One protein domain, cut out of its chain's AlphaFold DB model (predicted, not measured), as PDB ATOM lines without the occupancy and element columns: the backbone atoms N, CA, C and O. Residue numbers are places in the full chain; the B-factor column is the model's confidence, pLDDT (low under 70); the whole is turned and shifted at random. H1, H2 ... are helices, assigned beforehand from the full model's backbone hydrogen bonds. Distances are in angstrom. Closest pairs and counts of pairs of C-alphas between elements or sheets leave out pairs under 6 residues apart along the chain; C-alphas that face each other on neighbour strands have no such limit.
ATOM      1  N   LYS A   6     277.285 280.156 283.739       89.19
ATOM      2  CA  LYS A   6     276.361 279.985 284.868       89.19
ATOM      3  C   LYS A   6     277.007 280.409 286.183       89.19
ATOM      4  O   LYS A   6     276.387 281.100 286.989       89.19
ATOM      5  N   SER A   7     278.268 280.049 286.390       90.25
ATOM      6  CA  SER A   7     279.075 280.473 287.535       90.25
ATOM      7  C   SER A   7     279.246 281.995 287.570       90.25
ATOM      8  O   SER A   7     279.083 282.611 288.627       90.25
ATOM      9  N   LEU A   8     279.500 282.616 286.412       93.50
ATOM     10  CA  LEU A   8     279.569 284.074 286.271       93.50
ATOM     11  C   LEU A   8     278.226 284.747 286.587       93.50
ATOM     12  O   LEU A   8     278.190 285.697 287.372       93.50
ATOM     13  N   ALA A   9     277.119 284.226 286.047       90.62
ATOM     14  CA  ALA A   9     275.778 284.741 286.312       90.62
ATOM     15  C   ALA A   9     275.411 284.663 287.805       90.62
ATOM     16  O   ALA A   9     274.960 285.649 288.390       90.62
ATOM     17  N   ASN A  10     275.696 283.531 288.454       88.75
ATOM     18  CA  ASN A  10     275.466 283.347 289.888       88.75
ATOM     19  C   ASN A  10     276.255 284.351 290.741       88.75
ATOM     20  O   ASN A  10     275.708 284.926 291.685       88.75
ATOM     21  N   LEU A  11     277.529 284.593 290.411       91.19
ATOM     22  CA  LEU A  11     278.352 285.586 291.109       91.19
ATOM     23  C   LEU A  11     277.829 287.007 290.902       91.19
ATOM     24  O   LEU A  11     277.747 287.769 291.868       91.19
ATOM     25  N   ALA A  12     277.439 287.358 289.676       93.00
ATOM     26  CA  ALA A  12     276.848 288.658 289.390       93.00
ATOM     27  C   ALA A  12     275.599 288.888 290.258       93.00
ATOM     28  O   ALA A  12     275.514 289.893 290.967       93.00
ATOM     29  N   MET A  13     274.670 287.927 290.275       89.12
ATOM     30  CA  MET A  13     273.433 288.023 291.056       89.12
ATOM     31  C   MET A  13     273.683 288.064 292.566       89.12
ATOM     32  O   MET A  13     273.020 288.823 293.276       89.12
ATOM     33  N   PHE A  14     274.680 287.321 293.059       89.31
ATOM     34  CA  PHE A  14     275.118 287.414 294.452       89.31
ATOM     35  C   PHE A  14     275.539 288.844 294.816       89.31
ATOM     36  O   PHE A  14     275.069 289.386 295.816       89.31
ATOM     37  N   TYR A  15     276.384 289.484 294.002       91.88
ATOM     38  CA  TYR A  15     276.842 290.848 294.278       91.88
ATOM     39  C   TYR A  15     275.748 291.900 294.097       91.88
ATOM     40  O   TYR A  15     275.697 292.845 294.884       91.88
ATOM     41  N   LEU A  16     274.831 291.701 293.144       90.50
ATOM     42  CA  LEU A  16     273.658 292.559 292.987       90.50
ATOM     43  C   LEU A  16     272.806 292.570 294.261       90.50
ATOM     44  O   LEU A  16     272.416 293.638 294.729       90.50
ATOM     45  N   LYS A  17     272.577 291.397 294.866       83.12
ATOM     46  CA  LYS A  17     271.821 291.268 296.122       83.12
ATOM     47  C   LYS A  17     272.493 291.972 297.304       83.12
ATOM     48  O   LYS A  17     271.808 292.477 298.183       83.12
ATOM     49  N   GLN A  18     273.821 292.048 297.308       86.75
ATOM     50  CA  GLN A  18     274.592 292.785 298.317       86.75
ATOM     51  C   GLN A  18     274.644 294.302 298.051       86.75
ATOM     52  O   GLN A  18     275.347 295.023 298.755       86.75
ATOM     53  N   GLY A  19     273.972 294.796 297.004       90.00
ATOM     54  CA  GLY A  19     274.050 296.193 296.578       90.00
ATOM     55  C   GLY A  19     275.392 296.579 295.944       90.00
ATOM     56  O   GLY A  19     275.644 297.762 295.724       90.00
ATOM     57  N   ASN A  20     276.262 295.612 295.630       93.94
ATOM     58  CA  ASN A  20     277.550 295.859 294.985       93.94
ATOM     59  C   ASN A  20     277.390 295.842 293.458       93.94
ATOM     60  O   ASN A  20     277.639 294.838 292.786       93.94
ATOM     61  N   THR A  21     276.948 296.977 292.922       95.00
ATOM     62  CA  THR A  21     276.659 297.160 291.494       95.00
ATOM     63  C   THR A  21     277.904 297.054 290.613       95.00
ATOM     64  O   THR A  21     277.815 296.515 289.514       95.00
ATOM     65  N   GLU A  22     279.067 297.490 291.100       96.25
ATOM     66  CA  GLU A  22     280.342 297.408 290.375       96.25
ATOM     67  C   GLU A  22     280.745 295.952 290.108       96.25
ATOM     68  O   GLU A  22     281.005 295.567 288.966       96.25
ATOM     69  N   LYS A  23     280.739 295.107 291.147       96.06
ATOM     70  CA  LYS A  23     281.052 293.683 290.982       96.06
ATOM     71  C   LYS A  23     279.989 292.950 290.180       96.06
ATOM     72  O   LYS A  23     280.348 292.100 289.370       96.06
ATOM     73  N   TYR A  24     278.710 293.277 290.375       95.81
ATOM     74  CA  TYR A  24     277.642 292.753 289.523       95.81
ATOM     75  C   TYR A  24     277.949 293.019 288.045       95.81
ATOM     76  O   TYR A  24     277.976 292.073 287.259       95.81
ATOM     77  N   GLN A  25     278.250 294.272 287.689       95.38
ATOM     78  CA  GLN A  25     278.538 294.656 286.311       95.38
ATOM     79  C   GLN A  25     279.760 293.904 285.771       95.38
ATOM     80  O   GLN A  25     279.693 293.323 284.693       95.38
ATOM     81  N   SER A  26     280.834 293.814 286.561       96.31
ATOM     82  CA  SER A  26     282.056 293.099 286.177       96.31
ATOM     83  C   SER A  26     281.818 291.625 285.826       96.31
ATOM     84  O   SER A  26     282.345 291.145 284.821       96.31
ATOM     85  N   TYR A  27     281.046 290.889 286.631       96.12
ATOM     86  CA  TYR A  27     280.749 289.479 286.344       96.12
ATOM     87  C   TYR A  27     279.710 289.310 285.234       96.12
ATOM     88  O   TYR A  27     279.813 288.368 284.450       96.12
ATOM     89  N   ALA A  28     278.743 290.223 285.137       93.81
ATOM     90  CA  ALA A  28     277.751 290.211 284.070       93.81
ATOM     91  C   ALA A  28     278.397 290.445 282.691       93.81
ATOM     92  O   ALA A  28     278.085 289.727 281.745       93.81
ATOM     93  N   ASP A  29     279.356 291.370 282.594       94.50
ATOM     94  CA  ASP A  29     280.090 291.646 281.352       94.50
ATOM     95  C   ASP A  29     281.009 290.482 280.955       94.50
ATOM     96  O   ASP A  29     281.128 290.152 279.777       94.50
ATOM     97  N   GLN A  30     281.615 289.802 281.935       94.62
ATOM     98  CA  GLN A  30     282.359 288.561 281.690       94.62
ATOM     99  C   GLN A  30     281.446 287.443 281.170       94.62
ATOM    100  O   GLN A  30     281.822 286.739 280.237       94.62
ATOM    101  N   ALA A  31     280.246 287.283 281.741       93.12
ATOM    102  CA  ALA A  31     279.284 286.290 281.263       93.12
ATOM    103  C   ALA A  31     278.872 286.571 279.813       93.12
ATOM    104  O   ALA A  31     278.858 285.660 278.990       93.12
ATOM    105  N   GLU A  32     278.596 287.834 279.484       91.19
ATOM    106  CA  GLU A  32     278.250 288.255 278.127       91.19
ATOM    107  C   GLU A  32     279.409 288.036 277.139       91.19
ATOM    108  O   GLU A  32     279.196 287.532 276.036       91.19
ATOM    109  N   ALA A  33     280.649 288.332 277.540       91.38
ATOM    110  CA  ALA A  33     281.833 288.029 276.736       91.38
ATOM    111  C   ALA A  33     281.976 286.521 276.465       91.38
ATOM    112  O   ALA A  33     282.266 286.127 275.334       91.38
ATOM    113  N   SER A  34     281.706 285.677 277.465       91.19
ATOM    114  CA  SER A  34     281.691 284.217 277.313       91.19
ATOM    115  C   SER A  34     280.586 283.731 276.368       91.19
ATOM    116  O   SER A  34     280.815 282.792 275.608       91.19
ATOM    117  N   VAL A  35     279.416 284.381 276.351       88.88
ATOM    118  CA  VAL A  35     278.351 284.095 275.368       88.88
ATOM    119  C   VAL A  35     278.811 284.432 273.949       88.88
ATOM    120  O   VAL A  35     278.695 283.595 273.057       88.88
ATOM    121  N   ARG A  36     279.425 285.602 273.740       88.44
ATOM    122  CA  ARG A  36     279.964 285.988 272.421       88.44
ATOM    123  C   ARG A  36     281.069 285.035 271.951       88.44
ATOM    124  O   ARG A  36     281.160 284.716 270.767       88.44
ATOM    125  N   ALA A  37     281.916 284.566 272.871       88.50
ATOM    126  CA  ALA A  37     282.952 283.580 272.571       88.50
ATOM    127  C   ALA A  37     282.356 282.212 272.195       88.50
ATOM    128  O   ALA A  37     282.841 281.570 271.261       88.50
ATOM    129  N   LEU A  38     281.287 281.789 272.881       88.06
ATOM    130  CA  LEU A  38     280.529 280.581 272.549       88.06
ATOM    131  C   LEU A  38     279.972 280.655 271.120       88.06
ATOM    132  O   LEU A  38     280.157 279.709 270.355       88.06
ATOM    133  N   GLU A  39     279.352 281.775 270.741       84.50
ATOM    134  CA  GLU A  39     278.842 282.006 269.380       84.50
ATOM    135  C   GLU A  39     279.941 281.955 268.324       84.50
ATOM    136  O   GLU A  39     279.810 281.258 267.317       84.50
ATOM    137  N   ALA A  40     281.056 282.652 268.564       85.81
ATOM    138  CA  ALA A  40     282.198 282.658 267.653       85.81
ATOM    139  C   ALA A  40     282.802 281.252 267.459       85.81
ATOM    140  O   ALA A  40     283.352 280.953 266.400       85.81
ATOM    141  N   GLY A  41     282.677 280.385 268.469       83.94
ATOM    142  CA  GLY A  41     283.063 278.975 268.423       83.94
ATOM    143  C   GLY A  41     282.031 278.036 267.785       83.94
ATOM    144  O   GLY A  41     282.257 276.827 267.776       83.94
ATOM    145  N   GLY A  42     280.910 278.552 267.266       79.88
ATOM    146  CA  GLY A  42     279.829 277.759 266.665       79.88
ATOM    147  C   GLY A  42     278.833 277.164 267.667       79.88
ATOM    148  O   GLY A  42     278.036 276.302 267.296       79.88
ATOM    149  N   GLY A  43     278.876 277.590 268.932       79.62
ATOM    150  CA  GLY A  43     277.874 277.248 269.941       79.62
ATOM    151  C   GLY A  43     276.578 278.049 269.778       79.62
ATOM    152  O   GLY A  43     276.533 279.058 269.079       79.62
ATOM    153  N   SER A  44     275.507 277.598 270.438       81.31
ATOM    154  CA  SER A  44     274.181 278.222 270.346       81.31
ATOM    155  C   SER A  44     273.845 279.051 271.590       81.31
ATOM    156  O   SER A  44     273.781 278.512 272.701       81.31
ATOM    157  N   VAL A  45     273.543 280.343 271.399       80.12
ATOM    158  CA  VAL A  45     272.956 281.214 272.446       80.12
ATOM    159  C   VAL A  45     271.578 280.735 272.869       80.12
ATOM    160  O   VAL A  45     271.175 280.952 274.006       80.12
ATOM    161  N   PHE A  46     270.880 280.019 271.988       81.06
ATOM    162  CA  PHE A  46     269.543 279.489 272.242       81.06
ATOM    163  C   PHE A  46     269.545 278.207 273.080       81.06
ATOM    164  O   PHE A  46     268.509 277.558 273.218       81.06
ATOM    165  N   SER A  47     270.685 277.817 273.659       83.81
ATOM    166  CA  SER A  47     270.662 276.806 274.715       83.81
ATOM    167  C   SER A  47     269.886 277.344 275.935       83.81
ATOM    168  O   SER A  47     270.090 278.500 276.323       83.81
ATOM    169  N   PRO A  48     269.001 276.541 276.563       80.06
ATOM    170  CA  PRO A  48     268.188 276.996 277.694       80.06
ATOM    171  C   PRO A  48     269.005 277.605 278.839       80.06
ATOM    172  O   PRO A  48     268.613 278.630 279.390       80.06
ATOM    173  N   ASP A  49     270.173 277.034 279.148       82.50
ATOM    174  CA  ASP A  49     271.060 277.542 280.198       82.50
ATOM    175  C   ASP A  49     271.634 278.930 279.875       82.50
ATOM    176  O   ASP A  49     271.664 279.797 280.749       82.50
ATOM    177  N   VAL A  50     272.066 279.176 278.630       87.62
ATOM    178  CA  VAL A  50     272.604 280.487 278.224       87.62
ATOM    179  C   VAL A  50     271.506 281.542 278.231       87.62
ATOM    180  O   VAL A  50     271.694 282.620 278.800       87.62
ATOM    181  N   MET A  51     270.337 281.213 277.675       87.56
ATOM    182  CA  MET A  51     269.164 282.086 277.698       87.56
ATOM    183  C   MET A  51     268.746 282.439 279.130       87.56
ATOM    184  O   MET A  51     268.518 283.611 279.435       87.56
ATOM    185  N   GLN A  52     268.721 281.449 280.027       85.81
ATOM    186  CA  GLN A  52     268.427 281.657 281.443       85.81
ATOM    187  C   GLN A  52     269.454 282.584 282.106       85.81
ATOM    188  O   GLN A  52     269.071 283.484 282.854       85.81
ATOM    189  N   CYS A  53     270.748 282.414 281.813       89.44
ATOM    190  CA  CYS A  53     271.797 283.281 282.351       89.44
ATOM    191  C   CYS A  53     271.637 284.732 281.876       89.44
ATOM    192  O   CYS A  53     271.656 285.648 282.697       89.44
ATOM    193  N   LEU A  54     271.431 284.957 280.575       90.62
ATOM    194  CA  LEU A  54     271.216 286.302 280.023       90.62
ATOM    195  C   LEU A  54     269.967 286.969 280.612       90.62
ATOM    196  O   LEU A  54     270.001 288.151 280.968       90.62
ATOM    197  N   PHE A  55     268.887 286.199 280.775       89.19
ATOM    198  CA  PHE A  55     267.651 286.676 281.389       89.19
ATOM    199  C   PHE A  55     267.870 287.115 282.843       89.19
ATOM    200  O   PHE A  55     267.518 288.236 283.212       89.19
ATOM    201  N   GLN A  56     268.521 286.278 283.658       87.31
ATOM    202  CA  GLN A  56     268.849 286.595 285.056       87.31
ATOM    203  C   GLN A  56     269.735 287.834 285.178       87.31
ATOM    204  O   GLN A  56     269.497 288.698 286.023       87.31
ATOM    205  N   LEU A  57     270.723 287.951 284.290       90.88
ATOM    206  CA  LEU A  57     271.633 289.089 284.211       90.88
ATOM    207  C   LEU A  57     270.966 290.372 283.707       90.88
ATOM    208  O   LEU A  57     271.628 291.412 283.675       90.88
ATOM    209  N   ARG A  58     269.676 290.327 283.348       91.12
ATOM    210  CA  ARG A  58     268.904 291.451 282.802       91.12
ATOM    211  C   ARG A  58     269.476 291.987 281.486       91.12
ATOM    212  O   ARG A  58     269.310 293.165 281.180       91.12
ATOM    213  N   ARG A  59     270.139 291.130 280.702       92.12
ATOM    214  CA  ARG A  59     270.658 291.432 279.355       92.12
ATOM    215  C   ARG A  59     269.555 291.249 278.310       92.12
ATOM    216  O   ARG A  59     269.643 290.417 277.410       92.12
ATOM    217  N   TYR A  60     268.450 291.969 278.502       92.25
ATOM    218  CA  TYR A  60     267.252 291.832 277.670       92.25
ATOM    219  C   TYR A  60     267.465 292.363 276.251       92.25
ATOM    220  O   TYR A  60     266.900 291.823 275.308       92.25
ATOM    221  N   ASP A  61     268.288 293.395 276.099       91.19
ATOM    222  CA  ASP A  61     268.752 293.926 274.819       91.19
ATOM    223  C   ASP A  61     269.511 292.863 274.017       91.19
ATOM    224  O   ASP A  61     269.139 292.579 272.881       91.19
ATOM    225  N   VAL A  62     270.470 292.181 274.653       89.31
ATOM    226  CA  VAL A  62     271.227 291.077 274.039       89.31
ATOM    227  C   VAL A  62     270.297 289.938 273.610       89.31
ATOM    228  O   VAL A  62     270.434 289.406 272.510       89.31
ATOM    229  N   LEU A  63     269.318 289.578 274.451       89.69
ATOM    230  CA  LEU A  63     268.308 288.573 274.103       89.69
ATOM    231  C   LEU A  63     267.475 289.000 272.888       89.69
ATOM    232  O   LEU A  63     267.291 288.207 271.967       89.69
ATOM    233  N   VAL A  64     266.980 290.241 272.864       90.69
ATOM    234  CA  VAL A  64     266.190 290.768 271.738       90.69
ATOM    235  C   VAL A  64     266.991 290.740 270.440       90.69
ATOM    236  O   VAL A  64     266.466 290.289 269.422       90.69
ATOM    237  N   ASP A  65     268.253 291.167 270.473       87.56
ATOM    238  CA  ASP A  65     269.126 291.167 269.297       87.56
ATOM    239  C   ASP A  65     269.392 289.743 268.792       87.56
ATOM    240  O   ASP A  65     269.286 289.485 267.589       87.56
ATOM    241  N   ALA A  66     269.635 288.792 269.702       84.69
ATOM    242  CA  ALA A  66     269.791 287.381 269.351       84.69
ATOM    243  C   ALA A  66     268.530 286.830 268.657       84.69
ATOM    244  O   ALA A  66     268.610 286.248 267.573       84.69
ATOM    245  N   PHE A  67     267.338 287.069 269.218       85.00
ATOM    246  CA  PHE A  67     266.079 286.592 268.629       85.00
ATOM    247  C   PHE A  67     265.707 287.293 267.316       85.00
ATOM    248  O   PHE A  67     265.076 286.677 266.447       85.00
ATOM    249  N   ALA A  68     266.111 288.553 267.124       77.88
ATOM    250  CA  ALA A  68     265.919 289.281 265.870       77.88
ATOM    251  C   ALA A  68     266.654 288.626 264.682       77.88
ATOM    252  O   ALA A  68     266.216 288.787 263.538       77.88
ATOM    253  N   GLY A  69     267.703 287.841 264.947       73.38
ATOM    254  CA  GLY A  69     268.430 287.051 263.949       73.38
ATOM    255  C   GLY A  69     267.767 285.725 263.546       73.38
ATOM    256  O   GLY A  69     268.130 285.172 262.509       73.38
ATOM    257  N   LEU A  70     266.789 285.215 264.312       72.88
ATOM    258  CA  LEU A  70     266.135 283.932 264.013       72.88
ATOM    259  C   LEU A  70     265.138 284.020 262.841       72.88
ATOM    260  O   LEU A  70     264.416 285.021 262.737       72.88
ATOM    261  N   PRO A  71     265.015 282.959 262.017       69.44
ATOM    262  CA  PRO A  71     263.920 282.803 261.064       69.44
ATOM    263  C   PRO A  71     262.543 282.898 261.750       69.44
ATOM    264  O   PRO A  71     262.392 282.459 262.888       69.44
ATOM    265  N   PRO A  72     261.496 283.406 261.070       64.81
ATOM    266  CA  PRO A  72     260.166 283.542 261.668       64.81
ATOM    267  C   PRO A  72     259.538 282.240 262.192       64.81
ATOM    268  O   PRO A  72     258.803 282.310 263.169       64.81
ATOM    269  N   MET A  73     259.817 281.076 261.581       56.12
ATOM    270  CA  MET A  73     259.292 279.785 262.066       56.12
ATOM    271  C   MET A  73     259.879 279.392 263.425       56.12
ATOM    272  O   MET A  73     259.136 278.955 264.292       56.12
ATOM    273  N   ASP A  74     261.168 279.638 263.655       62.22
ATOM    274  CA  ASP A  74     261.840 279.269 264.911       62.22
ATOM    275  C   ASP A  74     261.425 280.186 266.081       62.22
ATOM    276  O   ASP A  74     261.676 279.893 267.247       62.22
ATOM    277  N   ARG A  75     260.747 281.306 265.784       58.09
ATOM    278  CA  ARG A  75     260.109 282.179 266.785       58.09
ATOM    279  C   ARG A  75     258.726 281.692 267.223       58.09
ATOM    280  O   ARG A  75     258.172 282.272 268.153       58.09
ATOM    281  N   GLN A  76     258.158 280.699 266.535       59.81
ATOM    282  CA  GLN A  76     256.842 280.138 266.861       59.81
ATOM    283  C   GLN A  76     256.929 279.035 267.924       59.81
ATOM    284  O   GLN A  76     255.917 278.731 268.554       59.81
ATOM    285  N   ASP A  77     258.127 278.499 268.185       71.38
ATOM    286  CA  ASP A  77     258.373 277.655 269.351       71.38
ATOM    287  C   ASP A  77     258.155 278.463 270.635       71.38
ATOM    288  O   ASP A  77     258.641 279.594 270.778       71.38
ATOM    289  N   PHE A  78     257.433 277.872 271.594       74.06
ATOM    290  CA  PHE A  78     256.980 278.593 272.784       74.06
ATOM    291  C   PHE A  78     258.138 279.221 273.562       74.06
ATOM    292  O   PHE A  78     258.064 280.392 273.906       74.06
ATOM    293  N   ALA A  79     259.216 278.480 273.824       77.81
ATOM    294  CA  ALA A  79     260.303 278.964 274.670       77.81
ATOM    295  C   ALA A  79     261.076 280.165 274.067       77.81
ATOM    296  O   ALA A  79     261.129 281.212 274.723       77.81
ATOM    297  N   PRO A  80     261.619 280.083 272.833       80.12
ATOM    298  CA  PRO A  80     262.243 281.220 272.147       80.12
ATOM    299  C   PRO A  80     261.300 282.414 271.985       80.12
ATOM    300  O   PRO A  80     261.663 283.552 272.291       80.12
ATOM    301  N   GLY A  81     260.070 282.157 271.531       84.12
ATOM    302  CA  GLY A  81     259.079 283.201 271.326       84.12
ATOM    303  C   GLY A  81     258.707 283.888 272.636       84.12
ATOM    304  O   GLY A  81     258.792 285.110 272.758       84.12
ATOM    305  N   TYR A  82     258.364 283.117 273.665       87.00
ATOM    306  CA  TYR A  82     257.982 283.662 274.960       87.00
ATOM    307  C   TYR A  82     259.088 284.545 275.536       87.00
ATOM    308  O   TYR A  82     258.808 285.681 275.932       87.00
ATOM    309  N   LEU A  83     260.333 284.053 275.545       88.12
ATOM    310  CA  LEU A  83     261.471 284.774 276.103       88.12
ATOM    311  C   LEU A  83     261.783 286.058 275.324       88.12
ATOM    312  O   LEU A  83     262.078 287.082 275.939       88.12
ATOM    313  N   HIS A  84     261.655 286.047 273.994       89.06
ATOM    314  CA  HIS A  84     261.775 287.261 273.187       89.06
ATOM    315  C   HIS A  84     260.705 288.293 273.571       89.06
ATOM    316  O   HIS A  84     261.019 289.460 273.825       89.06
ATOM    317  N   GLY A  85     259.444 287.862 273.664       90.38
ATOM    318  CA  GLY A  85     258.344 288.724 274.091       90.38
ATOM    319  C   GLY A  85     258.557 289.273 275.502       90.38
ATOM    320  O   GLY A  85     258.362 290.464 275.737       90.38
ATOM    321  N   GLU A  86     259.047 288.450 276.428       90.19
ATOM    322  CA  GLU A  86     259.370 288.889 277.784       90.19
ATOM    323  C   GLU A  86     260.520 289.901 277.802       90.19
ATOM    324  O   GLU A  86     260.420 290.919 278.483       90.19
ATOM    325  N   ALA A  87     261.593 289.680 277.043       91.69
ATOM    326  CA  ALA A  87     262.704 290.626 276.964       91.69
ATOM    327  C   ALA A  87     262.233 291.994 276.432       91.69
ATOM    328  O   ALA A  87     262.542 293.031 277.023       91.69
ATOM    329  N   LEU A  88     261.391 292.004 275.391       91.94
ATOM    330  CA  LEU A  88     260.729 293.218 274.894       91.94
ATOM    331  C   LEU A  88     259.870 293.881 275.980       91.94
ATOM    332  O   LEU A  88     259.946 295.097 276.171       91.94
ATOM    333  N   PHE A  89     259.082 293.095 276.715       90.44
ATOM    334  CA  PHE A  89     258.248 293.585 277.812       90.44
ATOM    335  C   PHE A  89     259.088 294.255 278.908       90.44
ATOM    336  O   PHE A  89     258.774 295.371 279.325       90.44
ATOM    337  N   ARG A  90     260.201 293.634 279.323       89.00
ATOM    338  CA  ARG A  90     261.125 294.166 280.343       89.00
ATOM    339  C   ARG A  90     261.846 295.441 279.906       89.00
ATOM    340  O   ARG A  90     262.201 296.250 280.758       89.00
ATOM    341  N   LEU A  91     262.009 295.649 278.599       91.06
ATOM    342  CA  LEU A  91     262.517 296.892 278.006       91.06
ATOM    343  C   LEU A  91     261.433 297.971 277.820       91.06
ATOM    344  O   LEU A  91     261.703 299.023 277.246       91.06
ATOM    345  N   GLY A  92     260.194 297.725 278.261       88.69
ATOM    346  CA  GLY A  92     259.072 298.656 278.110       88.69
ATOM    347  C   GLY A  92     258.426 298.651 276.720       88.69
ATOM    348  O   GLY A  92     257.516 299.439 276.459       88.69
ATOM    349  N   ARG A  93     258.823 297.739 275.822       91.50
ATOM    350  CA  ARG A  93     258.268 297.584 274.461       91.50
ATOM    351  C   ARG A  93     256.997 296.722 274.479       91.50
ATOM    352  O   ARG A  93     256.863 295.747 273.741       91.50
ATOM    353  N   ILE A  94     256.039 297.092 275.334       87.94
ATOM    354  CA  ILE A  94     254.854 296.282 275.685       87.94
ATOM    355  C   ILE A  94     254.029 295.884 274.450       87.94
ATOM    356  O   ILE A  94     253.626 294.732 274.312       87.94
ATOM    357  N   GLY A  95     253.798 296.813 273.516       88.75
ATOM    358  CA  GLY A  95     253.014 296.529 272.309       88.75
ATOM    359  C   GLY A  95     253.664 295.501 271.374       88.75
ATOM    360  O   GLY A  95     252.956 294.771 270.685       88.75
ATOM    361  N   GLU A  96     254.997 295.429 271.348       90.75
ATOM    362  CA  GLU A  96     255.736 294.425 270.574       90.75
ATOM    363  C   GLU A  96     255.698 293.061 271.256       90.75
ATOM    364  O   GLU A  96     255.394 292.068 270.594       90.75
ATOM    365  N   ALA A  97     255.899 293.032 272.577       90.06
ATOM    366  CA  ALA A  97     255.769 291.823 273.385       90.06
ATOM    367  C   ALA A  97     254.398 291.153 273.204       90.06
ATOM    368  O   ALA A  97     254.313 289.962 272.922       90.06
ATOM    369  N   LEU A  98     253.319 291.938 273.289       88.25
ATOM    370  CA  LEU A  98     251.951 291.436 273.151       88.25
ATOM    371  C   LEU A  98     251.652 290.869 271.763       88.25
ATOM    372  O   LEU A  98     250.972 289.851 271.668       88.25
ATOM    373  N   ARG A  99     252.148 291.505 270.691       88.44
ATOM    374  CA  ARG A  99     251.997 290.965 269.330       88.44
ATOM    375  C   ARG A  99     252.675 289.611 269.212       88.44
ATOM    376  O   ARG A  99     252.064 288.683 268.708       88.44
ATOM    377  N   LEU A 100     253.893 289.500 269.727       87.12
ATOM    378  CA  LEU A 100     254.651 288.265 269.636       87.12
ATOM    379  C   LEU A 100     254.012 287.144 270.464       87.12
ATOM    380  O   LEU A 100     253.831 286.038 269.971       87.12
ATOM    381  N   TRP A 101     253.580 287.441 271.690       87.81
ATOM    382  CA  TRP A 101     252.860 286.478 272.520       87.81
ATOM    383  C   TRP A 101     251.487 286.084 271.964       87.81
ATOM    384  O   TRP A 101     250.981 285.028 272.334       87.81
ATOM    385  N   ASN A 102     250.839 286.902 271.129       84.31
ATOM    386  CA  ASN A 102     249.544 286.548 270.532       84.31
ATOM    387  C   ASN A 102     249.633 285.329 269.609       84.31
ATOM    388  O   ASN A 102     248.685 284.547 269.573       84.31
ATOM    389  N   ASP A 103     250.775 285.154 268.949       79.88
ATOM    390  CA  ASP A 103     250.984 284.124 267.931       79.88
ATOM    391  C   ASP A 103     251.532 282.804 268.505       79.88
ATOM    392  O   ASP A 103     251.690 281.833 267.769       79.88
ATOM    393  N   LEU A 104     251.815 282.749 269.814       83.56
ATOM    394  CA  LEU A 104     252.354 281.556 270.470       83.56
ATOM    395  C   LEU A 104     251.260 280.552 270.866       83.56
ATOM    396  O   LEU A 104     250.156 280.964 271.250       83.56
ATOM    397  N   PRO A 105     251.579 279.243 270.843       75.56
ATOM    398  CA  PRO A 105     250.680 278.203 271.330       75.56
ATOM    399  C   PRO A 105     250.396 278.356 272.835       75.56
ATOM    400  O   PRO A 105     251.175 278.955 273.579       75.56
ATOM    401  N   THR A 106     249.243 277.841 273.278       70.00
ATOM    402  CA  THR A 106     248.782 277.880 274.683       70.00
ATOM    403  C   THR A 106     248.216 276.534 275.147       70.00
ATOM    404  O   THR A 106     247.279 276.496 275.946       70.00
ATOM    405  N   ASP A 107     248.676 275.440 274.551       65.75
ATOM    406  CA  ASP A 107     248.096 274.100 274.658       65.75
ATOM    407  C   ASP A 107     248.867 273.151 275.589       65.75
ATOM    408  O   ASP A 107     248.396 272.041 275.836       65.75
ATOM    409  N   ASP A 108     249.990 273.593 276.160       66.31
ATOM    410  CA  ASP A 108     250.835 272.791 277.053       66.31
ATOM    411  C   ASP A 108     251.017 273.399 278.454       66.31
ATOM    412  O   ASP A 108     250.535 274.491 278.772       66.31
ATOM    413  N   GLU A 109     251.727 272.673 279.320       59.94
ATOM    414  CA  GLU A 109     251.873 273.052 280.727       59.94
ATOM    415  C   GLU A 109     252.679 274.336 280.942       59.94
ATOM    416  O   GLU A 109     252.388 275.136 281.832       59.94
ATOM    417  N   THR A 110     253.631 274.603 280.053       60.41
ATOM    418  CA  THR A 110     254.484 275.793 280.115       60.41
ATOM    419  C   THR A 110     253.800 277.050 279.578       60.41
ATOM    420  O   THR A 110     254.120 278.164 280.000       60.41
ATOM    421  N   SER A 111     252.825 276.869 278.686       66.31
ATOM    422  CA  SER A 111     252.121 277.924 277.957       66.31
ATOM    423  C   SER A 111     250.712 278.211 278.472       66.31
ATOM    424  O   SER A 111     250.138 279.254 278.138       66.31
ATOM    425  N   ALA A 112     250.181 277.357 279.356       66.81
ATOM    426  CA  ALA A 112     248.845 277.481 279.944       66.81
ATOM    427  C   ALA A 112     248.571 278.864 280.564       66.81
ATOM    428  O   ALA A 112     247.442 279.361 280.543       66.81
ATOM    429  N   PHE A 113     249.610 279.532 281.075       76.25
ATOM    430  CA  PHE A 113     249.490 280.864 281.670       76.25
ATOM    431  C   PHE A 113     249.634 282.027 280.703       76.25
ATOM    432  O   PHE A 113     249.265 283.147 281.063       76.25
ATOM    433  N   LEU A 114     250.092 281.802 279.471       80.50
ATOM    434  CA  LEU A 114     250.304 282.885 278.516       80.50
ATOM    435  C   LEU A 114     249.001 283.639 278.224       80.50
ATOM    436  O   LEU A 114     248.984 284.867 278.161       80.50
ATOM    437  N   GLY A 115     247.880 282.920 278.124       77.81
ATOM    438  CA  GLY A 115     246.560 283.529 277.974       77.81
ATOM    439  C   GLY A 115     246.218 284.498 279.113       77.81
ATOM    440  O   GLY A 115     245.811 285.632 278.847       77.81
ATOM    441  N   VAL A 116     246.421 284.070 280.363       78.06
ATOM    442  CA  VAL A 116     246.185 284.884 281.569       78.06
ATOM    443  C   VAL A 116     247.141 286.076 281.601       78.06
ATOM    444  O   VAL A 116     246.707 287.217 281.768       78.06
ATOM    445  N   ARG A 117     248.429 285.831 281.344       81.50
ATOM    446  CA  ARG A 117     249.481 286.849 281.330       81.50
ATOM    447  C   ARG A 117     249.196 287.965 280.333       81.50
ATOM    448  O   ARG A 117     249.234 289.133 280.709       81.50
ATOM    449  N   ARG A 118     248.856 287.625 279.082       82.81
ATOM    450  CA  ARG A 118     248.517 288.614 278.039       82.81
ATOM    451  C   ARG A 118     247.377 289.527 278.488       82.81
ATOM    452  O   ARG A 118     247.471 290.741 278.329       82.81
ATOM    453  N   ARG A 119     246.315 288.957 279.075       78.00
ATOM    454  CA  ARG A 119     245.162 289.725 279.577       78.00
ATOM    455  C   ARG A 119     245.556 290.673 280.708       78.00
ATOM    456  O   ARG A 119     245.158 291.835 280.673       78.00
ATOM    457  N   GLN A 120     246.358 290.201 281.661       79.31
ATOM    458  CA  GLN A 120     246.816 291.014 282.789       79.31
ATOM    459  C   GLN A 120     247.739 292.145 282.344       79.31
ATOM    460  O   GLN A 120     247.504 293.284 282.722       79.31
ATOM    461  N   VAL A 121     248.709 291.881 281.463       79.62
ATOM    462  CA  VAL A 121     249.585 292.929 280.907       79.62
ATOM    463  C   VAL A 121     248.788 293.993 280.148       79.62
ATOM    464  O   VAL A 121     249.084 295.179 280.262       79.62
ATOM    465  N   LEU A 122     247.773 293.584 279.382       76.81
ATOM    466  CA  LEU A 122     246.931 294.501 278.611       76.81
ATOM    467  C   LEU A 122     246.058 295.407 279.480       76.81
ATOM    468  O   LEU A 122     245.824 296.554 279.109       76.81
ATOM    469  N   ARG A 123     245.510 294.873 280.573       71.31
ATOM    470  CA  ARG A 123     244.476 295.565 281.352       71.31
ATOM    471  C   ARG A 123     244.990 296.175 282.658       71.31
ATOM    472  O   ARG A 123     244.413 297.162 283.094       71.31
ATOM    473  N   TYR A 124     246.044 295.603 283.242       67.94
ATOM    474  CA  TYR A 124     246.577 295.939 284.569       67.94
ATOM    475  C   TYR A 124     248.108 295.809 284.599       67.94
ATOM    476  O   TYR A 124     248.654 294.968 285.324       67.94
ATOM    477  N   PRO A 125     248.843 296.585 283.786       64.00
ATOM    478  CA  PRO A 125     250.302 296.526 283.782       64.00
ATOM    479  C   PRO A 125     250.898 296.695 285.192       64.00
ATOM    480  O   PRO A 125     251.863 296.017 285.534       64.00
ATOM    481  N   GLU A 126     250.292 297.515 286.052       61.22
ATOM    482  CA  GLU A 126     250.700 297.748 287.441       61.22
ATOM    483  C   GLU A 126     250.690 296.488 288.323       61.22
ATOM    484  O   GLU A 126     251.591 296.323 289.151       61.22
ATOM    485  N   LEU A 127     249.749 295.559 288.093       60.47
ATOM    486  CA  LEU A 127     249.701 294.257 288.769       60.47
ATOM    487  C   LEU A 127     250.872 293.356 288.371       60.47
ATOM    488  O   LEU A 127     251.371 292.581 289.184       60.47
ATOM    489  N   VAL A 128     251.323 293.471 287.122       58.91
ATOM    490  CA  VAL A 128     252.442 292.693 286.569       58.91
ATOM    491  C   VAL A 128     253.793 293.292 286.972       58.91
ATOM    492  O   VAL A 128     254.782 292.571 287.108       58.91
ATOM    493  N   PHE A 129     253.844 294.603 287.219       55.38
ATOM    494  CA  PHE A 129     255.036 295.302 287.705       55.38
ATOM    495  C   PHE A 129     255.192 295.276 289.235       55.38
ATOM    496  O   PHE A 129     256.129 295.873 289.761       55.38
ATOM    497  N   GLY A 130     254.314 294.571 289.961       51.97
ATOM    498  CA  GLY A 130     254.396 294.462 291.420       51.97
ATOM    499  C   GLY A 130     254.165 295.791 292.147       51.97
ATOM    500  O   GLY A 130     254.543 295.925 293.314       51.97
TER     501      GLY A 130
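What this domain is: This is residues 6 to 130 of the 420 residues of the protein "Glyco_trans_2-like domain-containing protein" of Desulfovibrio sp (UniProt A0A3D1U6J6). The printed part winds back and forth through helices in a curved, solenoid-like series of helical hairpins: H1, H3, H5 and H7 run roughly one way along the inner side of the arc, and H2, H4 and H6 return along its outer side. The short H8 makes a corner with the end of H7. The printed part has 125 residues with eight named helices, in the order H1 to H8, and no named strand; the class is all helix. It is compact, with a radius of gyration of the C-alphas of 15.5 A and spans of 38 by 36 by 25 A.

How they stand to each other: Begin with H1, residues 6 to 17, and H2, residues 21 to 40: they touch, closest at the C-alphas of Ala 12 and Tyr 24, 4.2 A, at a shallow tilt of 21 degrees, opposite ways. H3, residues 48 to 56, touches H1 and runs the same way at a shallow tilt of 18 degrees; the closest C-alphas are those of Ala 9 and Cys 53, 5.8 A. H4, residues 60 to 68, touches H3 at Leu 63 and Leu 54, whose C-alphas, the closest, are 7.0 A apart, at a steep tilt of 40 degrees. H5, residues 78 to 90, touches H4 at a steep tilt of 45 degrees, with the C-alphas of Tyr 60 and Ala 87 closest at 4.8 A. H6, residues 94 to 102, touches H5 at a shallow tilt of 14 degrees; the closest C-alphas, of Gly 85 and Ala 97, are 4.1 A apart. H7, residues 114 to 123, touches H6, with the C-alphas of Leu 98 and Arg 118 closest at 6.6 A. H8, residues 125 to 128, and H7 touch only at the corner. H1 with H2, H3 with H4, H4 with H5, H5 with H6 and H6 with H7 are helical hairpins. The helix packing is mostly aligned, only just: 4 of 6 pairs are at a shallow tilt. In H1 to H7 every O i to N i+4 pair is within hydrogen-bond range; H8 is too short for one.

Where its parts are: Find C-alpha 6 at (276.361, 279.985, 284.868); from there H1 runs 16.6 A to C-alpha 17. H2, the longest helix, runs 28.4 A to C-alpha 40 at (282.198, 282.658, 267.653). H5 runs 17.8 A and H7 14.2 A; H8 ends at C-alpha 128, (252.442, 292.693, 286.569).

The domain as a whole: The two C-alphas farthest apart, of Gly 41 and Arg 123, are 43.9 A apart. The printed part has no cut, and the link from H6 to H7 is long, with 11 residues. The mean pLDDT of the printed part is 82.9; look for values under 70 at residues 71 to 76, 107 to 112 and 124 to 130.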